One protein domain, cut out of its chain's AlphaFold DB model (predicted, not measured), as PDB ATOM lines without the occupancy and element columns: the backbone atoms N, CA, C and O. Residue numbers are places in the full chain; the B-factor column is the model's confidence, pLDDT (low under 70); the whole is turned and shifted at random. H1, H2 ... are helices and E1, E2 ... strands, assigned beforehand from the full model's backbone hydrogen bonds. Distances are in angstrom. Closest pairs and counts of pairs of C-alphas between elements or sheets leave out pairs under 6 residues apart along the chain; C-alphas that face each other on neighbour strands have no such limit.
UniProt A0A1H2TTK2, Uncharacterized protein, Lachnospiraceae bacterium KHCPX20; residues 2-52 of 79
ATOM      1  N   LYS A   2     552.238 248.156 401.823       51.84
ATOM      2  CA  LYS A   2     552.227 249.197 402.871       51.84
ATOM      3  C   LYS A   2     552.514 250.546 402.209       51.84
ATOM      4  O   LYS A   2     553.642 250.783 401.788       51.84
ATOM      5  N   THR A   3     551.512 251.411 402.100       55.25
ATOM      6  CA  THR A   3     551.693 252.818 401.730       55.25
ATOM      7  C   THR A   3     552.507 253.498 402.830       55.25
ATOM      8  O   THR A   3     552.040 253.714 403.947       55.25
ATOM      9  N   LYS A   4     553.787 253.755 402.553       66.00
ATOM     10  CA  LYS A   4     554.690 254.444 403.477       66.00
ATOM     11  C   LYS A   4     554.369 255.936 403.398       66.00
ATOM     12  O   LYS A   4     554.784 256.606 402.461       66.00
ATOM     13  N   TYR A   5     553.580 256.437 404.345       64.38
ATOM     14  CA  TYR A   5     553.287 257.864 404.448       64.38
ATOM     15  C   TYR A   5     554.580 258.619 404.767       64.38
ATOM     16  O   TYR A   5     555.146 258.466 405.850       64.38
ATOM     17  N   VAL A   6     555.066 259.416 403.816       71.25
ATOM     18  CA  VAL A   6     556.204 260.312 404.027       71.25
ATOM     19  C   VAL A   6     555.645 261.642 404.522       71.25
ATOM     20  O   VAL A   6     554.983 262.360 403.780       71.25
ATOM     21  N   LYS A   7     555.867 261.952 405.803       63.19
ATOM     22  CA  LYS A   7     555.600 263.284 406.357       63.19
ATOM     23  C   LYS A   7     556.857 264.130 406.200       63.19
ATOM     24  O   LYS A   7     557.836 263.906 406.907       63.19
ATOM     25  N   THR A   8     556.809 265.106 405.302       71.25
ATOM     26  CA  THR A   8     557.880 266.093 405.119       71.25
ATOM     27  C   THR A   8     557.471 267.390 405.811       71.25
ATOM     28  O   THR A   8     556.393 267.916 405.541       71.25
ATOM     29  N   ARG A   9     558.302 267.897 406.729       65.88
ATOM     30  CA  ARG A   9     558.108 269.209 407.362       65.88
ATOM     31  C   ARG A   9     559.030 270.217 406.687       65.88
ATOM     32  O   ARG A   9     560.244 270.058 406.752       65.88
ATOM     33  N   THR A  10     558.448 271.252 406.096       65.00
ATOM     34  CA  THR A  10     559.180 272.353 405.463       65.00
ATOM     35  C   THR A  10     559.079 273.591 406.348       65.00
ATOM     36  O   THR A  10     557.989 273.933 406.804       65.00
ATOM     37  N   ILE A  11     560.208 274.246 406.615       68.25
ATOM     38  CA  ILE A  11     560.276 275.541 407.302       68.25
ATOM     39  C   ILE A  11     560.899 276.522 406.312       68.25
ATOM     40  O   ILE A  11     561.925 276.211 405.709       68.25
ATOM     41  N   THR A  12     560.261 277.673 406.108       68.69
ATOM     42  CA  THR A  12     560.716 278.691 405.156       68.69
ATOM     43  C   THR A  12     560.852 280.021 405.877       68.69
ATOM     44  O   THR A  12     559.852 280.666 406.184       68.69
ATOM     45  N   ASP A  13     562.094 280.426 406.124       64.81
ATOM     46  CA  ASP A  13     562.426 281.762 406.608       64.81
ATOM     47  C   ASP A  13     562.456 282.708 405.400       64.81
ATOM     48  O   ASP A  13     563.204 282.477 404.449       64.81
ATOM     49  N   LYS A  14     561.612 283.747 405.395       69.25
ATOM     50  CA  LYS A  14     561.551 284.734 404.305       69.25
ATOM     51  C   LYS A  14     562.009 286.091 404.814       69.25
ATOM     52  O   LYS A  14     561.412 286.628 405.741       69.25
ATOM     53  N   VAL A  15     563.012 286.659 404.155       68.81
ATOM     54  CA  VAL A  15     563.379 288.070 404.304       68.81
ATOM     55  C   VAL A  15     562.909 288.784 403.043       68.81
ATOM     56  O   VAL A  15     563.292 288.399 401.940       68.81
ATOM     57  N   ARG A  16     562.031 289.777 403.194       70.69
ATOM     58  CA  ARG A  16     561.515 290.587 402.085       70.69
ATOM     59  C   ARG A  16     561.917 292.034 402.312       70.69
ATOM     60  O   ARG A  16     561.554 292.604 403.331       70.69
ATOM     61  N   ILE A  17     562.636 292.600 401.351       74.75
ATOM     62  CA  ILE A  17     562.991 294.018 401.317       74.75
ATOM     63  C   ILE A  17     562.477 294.549 399.987       74.75
ATOM     64  O   ILE A  17     562.826 294.022 398.932       74.75
ATOM     65  N   SER A  18     561.591 295.535 400.059       76.81
ATOM     66  CA  SER A  18     561.031 296.217 398.897       76.81
ATOM     67  C   SER A  18     561.768 297.540 398.759       76.81
ATOM     68  O   SER A  18     561.542 298.450 399.549       76.81
ATOM     69  N   GLY A  19     562.689 297.613 397.809       78.56
ATOM     70  CA  GLY A  19     563.538 298.779 397.625       78.56
ATOM     71  C   GLY A  19     564.239 298.755 396.278       78.56
ATOM     72  O   GLY A  19     564.123 297.790 395.518       78.56
ATOM     73  N   GLU A  20     564.983 299.812 396.000       83.19
ATOM     74  CA  GLU A  20     565.797 299.917 394.801       83.19
ATOM     75  C   GLU A  20     567.157 299.264 395.030       83.19
ATOM     76  O   GLU A  20     567.881 299.576 395.980       83.19
ATOM     77  N   LEU A  21     567.503 298.328 394.147       84.88
ATOM     78  CA  LEU A  21     568.830 297.733 394.112       84.88
ATOM     79  C   LEU A  21     569.794 298.726 393.452       84.88
ATOM     80  O   LEU A  21     569.550 299.185 392.338       84.88
ATOM     81  N   SER A  22     570.901 299.027 394.128       86.62
ATOM     82  CA  SER A  22     571.975 299.862 393.583       86.62
ATOM     83  C   SER A  22     572.536 299.275 392.282       86.62
ATOM     84  O   SER A  22     572.540 298.057 392.101       86.62
ATOM     85  N   ALA A  23     573.069 300.127 391.404       84.88
ATOM     86  CA  ALA A  23     573.646 299.728 390.116       84.88
ATOM     87  C   ALA A  23     574.745 298.656 390.252       84.88
ATOM     88  O   ALA A  23     574.871 297.780 389.399       84.88
ATOM     89  N   ASP A  24     575.498 298.681 391.353       85.44
ATOM     90  CA  ASP A  24     576.540 297.693 391.648       85.44
ATOM     91  C   ASP A  24     575.997 296.380 392.241       85.44
ATOM     92  O   ASP A  24     576.764 295.453 392.514       85.44
ATOM     93  N   GLY A  25     574.694 296.300 392.530       80.94
ATOM     94  CA  GLY A  25     574.039 295.142 393.149       80.94
ATOM     95  C   GLY A  25     574.441 294.883 394.605       80.94
ATOM     96  O   GLY A  25     574.155 293.818 395.146       80.94
ATOM     97  N   LYS A  26     575.139 295.826 395.248       86.31
ATOM     98  CA  LYS A  26     575.711 295.649 396.596       86.31
ATOM     99  C   LYS A  26     574.787 296.103 397.718       86.31
ATOM    100  O   LYS A  26     574.867 295.572 398.826       86.31
ATOM    101  N   THR A  27     573.939 297.087 397.451       90.12
ATOM    102  CA  THR A  27     573.078 297.719 398.451       90.12
ATOM    103  C   THR A  27     571.657 297.841 397.934       90.12
ATOM    104  O   THR A  27     571.443 298.013 396.736       90.12
ATOM    105  N   ILE A  28     570.697 297.751 398.846       88.00
ATOM    106  CA  ILE A  28     569.283 298.008 398.595       88.00
ATOM    107  C   ILE A  28     568.895 299.230 399.420       88.00
ATOM    108  O   ILE A  28     569.127 299.252 400.632       88.00
ATOM    109  N   THR A  29     568.316 300.229 398.768       88.81
ATOM    110  CA  THR A  29     567.734 301.398 399.430       88.81
ATOM    111  C   THR A  29     566.234 301.185 399.544       88.81
ATOM    112  O   THR A  29     565.576 300.899 398.548       88.81
ATOM    113  N   TYR A  30     565.691 301.265 400.753       84.69
ATOM    114  CA  TYR A  30     564.267 301.081 401.016       84.69
ATOM    115  C   TYR A  30     563.774 302.106 402.036       84.69
ATOM    116  O   TYR A  30     564.504 302.493 402.951       84.69
ATOM    117  N   ALA A  31     562.517 302.514 401.886       79.19
ATOM    118  CA  ALA A  31     561.814 303.302 402.885       79.19
ATOM    119  C   ALA A  31     561.208 302.344 403.920       79.19
ATOM    120  O   ALA A  31     560.428 301.460 403.567       79.19
ATOM    121  N   GLU A  32     561.604 302.478 405.187       69.00
ATOM    122  CA  GLU A  32     561.069 301.642 406.274       69.00
ATOM    123  C   GLU A  32     559.756 302.217 406.836       69.00
ATOM    124  O   GLU A  32     558.818 301.462 407.054       69.00
ATOM    125  N   ASP A  33     559.668 303.548 406.985       63.84
ATOM    126  CA  ASP A  33     558.538 304.245 407.629       63.84
ATOM    127  C   ASP A  33     558.343 305.675 407.074       63.84
ATOM    128  O   ASP A  33     558.509 306.668 407.790       63.84
ATOM    129  N   ASP A  34     558.054 305.794 405.771       60.97
ATOM    130  CA  ASP A  34     557.650 307.026 405.045       60.97
ATOM    131  C   ASP A  34     558.571 308.269 405.147       60.97
ATOM    132  O   ASP A  34     558.330 309.277 404.489       60.97
ATOM    133  N   THR A  35     559.648 308.225 405.937       61.88
ATOM    134  CA  THR A  35     560.415 309.430 406.301       61.88
ATOM    135  C   THR A  35     561.929 309.222 406.338       61.88
ATOM    136  O   THR A  35     562.677 310.192 406.448       61.88
ATOM    137  N   VAL A  36     562.412 307.975 406.273       67.31
ATOM    138  CA  VAL A  36     563.849 307.670 406.323       67.31
ATOM    139  C   VAL A  36     564.202 306.624 405.277       67.31
ATOM    140  O   VAL A  36     563.861 305.447 405.419       67.31
ATOM    141  N   ASP A  37     564.944 307.062 404.263       78.69
ATOM    142  CA  ASP A  37     565.643 306.174 403.346       78.69
ATOM    143  C   ASP A  37     566.735 305.429 404.109       78.69
ATOM    144  O   ASP A  37     567.708 306.016 404.598       78.69
ATOM    145  N   LYS A  38     566.581 304.112 404.227       84.06
ATOM    146  CA  LYS A  38     567.617 303.242 404.770       84.06
ATOM    147  C   LYS A  38     568.300 302.498 403.645       84.06
ATOM    148  O   LYS A  38     567.676 301.981 402.725       84.06
ATOM    149  N   THR A  39     569.617 302.406 403.753       87.44
ATOM    150  CA  THR A  39     570.435 301.571 402.878       87.44
ATOM    151  C   THR A  39     570.876 300.336 403.649       87.44
ATOM    152  O   THR A  39     571.447 300.447 404.734       87.44
ATOM    153  N   VAL A  40     570.642 299.152 403.089       87.12
ATOM    154  CA  VAL A  40     571.142 297.879 403.622       87.12
ATOM    155  C   VAL A  40     572.024 297.192 402.594       87.12
ATOM    156  O   VAL A  40     571.758 297.241 401.395       87.12
ATOM    157  N   SER A  41     573.097 296.549 403.050       90.00
ATOM    158  CA  SER A  41     573.932 295.739 402.168       90.00
ATOM    159  C   SER A  41     573.234 294.412 401.868       90.00
ATOM    160  O   SER A  41     572.672 293.784 402.766       90.00
ATOM    161  N   VAL A  42     573.284 293.952 400.617       85.62
ATOM    162  CA  VAL A  42     572.738 292.634 400.245       85.62
ATOM    163  C   VAL A  42     573.422 291.528 401.054       85.62
ATOM    164  O   VAL A  42     572.770 290.565 401.448       85.62
ATOM    165  N   ASP A  43     574.710 291.698 401.372       87.38
ATOM    166  CA  ASP A  43     575.437 290.768 402.236       87.38
ATOM    167  C   ASP A  43     574.759 290.647 403.603       87.38
ATOM    168  O   ASP A  43     574.447 289.530 404.000       87.38
ATOM    169  N   ASP A  44     574.443 291.767 404.273       87.06
ATOM    170  CA  ASP A  44     573.742 291.796 405.568       87.06
ATOM    171  C   ASP A  44     572.397 291.074 405.533       87.06
ATOM    172  O   ASP A  44     572.104 290.288 406.435       87.06
ATOM    173  N   VAL A  45     571.620 291.265 404.468       82.81
ATOM    174  CA  VAL A  45     570.344 290.561 404.263       82.81
ATOM    175  C   VAL A  45     570.563 289.050 404.176       82.81
ATOM    176  O   VAL A  45     569.831 288.263 404.779       82.81
ATOM    177  N   LEU A  46     571.605 288.632 403.459       82.94
ATOM    178  CA  LEU A  46     571.947 287.225 403.278       82.94
ATOM    179  C   LEU A  46     572.641 286.611 404.504       82.94
ATOM    180  O   LEU A  46     572.646 285.383 404.638       82.94
ATOM    181  N   LYS A  47     573.173 287.414 405.442       85.44
ATOM    182  CA  LYS A  47     573.840 286.900 406.658       85.44
ATOM    183  C   LYS A  47     572.929 286.008 407.488       85.44
ATOM    184  O   LYS A  47     573.422 285.054 408.089       85.44
ATOM    185  N   VAL A  48     571.622 286.273 407.491       81.75
ATOM    186  CA  VAL A  48     570.629 285.466 408.222       81.75
ATOM    187  C   VAL A  48     570.570 284.016 407.725       81.75
ATOM    188  O   VAL A  48     570.198 283.114 408.475       81.75
ATOM    189  N   PHE A  49     570.994 283.770 406.485       81.50
ATOM    190  CA  PHE A  49     570.997 282.450 405.864       81.50
ATOM    191  C   PHE A  49     572.378 281.778 405.835       81.50
ATOM    192  O   PHE A  49     572.544 280.736 405.197       81.50
ATOM    193  N   ARG A  50     573.385 282.334 406.525       82.25
ATOM    194  CA  ARG A  50     574.742 281.765 406.566       82.25
ATOM    195  C   ARG A  50     574.730 280.297 406.995       82.25
ATOM    196  O   ARG A  50     574.149 279.934 408.013       82.25
ATOM    197  N   GLY A  51     575.412 279.460 406.212       83.94
ATOM    198  CA  GLY A  51     575.531 278.024 406.472       83.94
ATOM    199  C   GLY A  51     574.298 277.196 406.091       83.94
ATOM    200  O   GLY A  51     574.262 276.007 406.403       83.94
ATOM    201  N   LYS A  52     573.301 277.788 405.421       82.50
ATOM    202  CA  LYS A  52     572.123 277.085 404.901       82.50
ATOM    203  C   LYS A  52     572.168 277.025 403.372       82.50
ATOM    204  O   LYS A  52     572.624 277.965 402.726       82.50
TER     205      LYS A  52
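What this domain is: This is residues 2 to 52 of the 79 residues of an uncharacterized protein of Lachnospiraceae bacterium KHCPX20 (UniProt A0A1H2TTK2). With little regular structure, this is a small antiparallel hairpin of two strands, E1 and E2, with a short helix, H1, after it and a long tail before it, of which residues 2 to 12 stick out and make the length. Of the 51 printed residues, 16 are in named elements, in the order E1, E2, H1, a mixed class. The whole is extended, with a radius of gyration of the C-alphas of 17.5 A and spans of 60 by 24 by 16 A.

Where its parts are: E1, residues 27 to 31, begins at C-alpha (573.078, 297.719, 398.451) and is 13.3 A long. E2, residues 37 to 41, is 13.4 A long. H1, residues 42 to 47, is 8.7 A long and ends at C-alpha (573.840, 286.900, 406.658).

How they stand to each other: E1 and E2 form a hairpin at 152 degrees; N 28 and O 40, 2.8 A apart, are within hydrogen-bond range. Residues 20 to 21 pair antiparallel with residues 28 to 29 of E1. The closest C-alphas of E1 and H1, Thr 27 and Val 42, are 5.4 A apart. In H1 every O i to N i+4 pair is within hydrogen-bond range.

The domain as a whole: The C-alphas of Lys 2 and Thr 35, the two farthest apart, are 60.9 A apart. The printed part has no cut, and both links are tight. Model pLDDT is under 70 at residues 2 to 5, 7, 9 to 15 and 32 to 36.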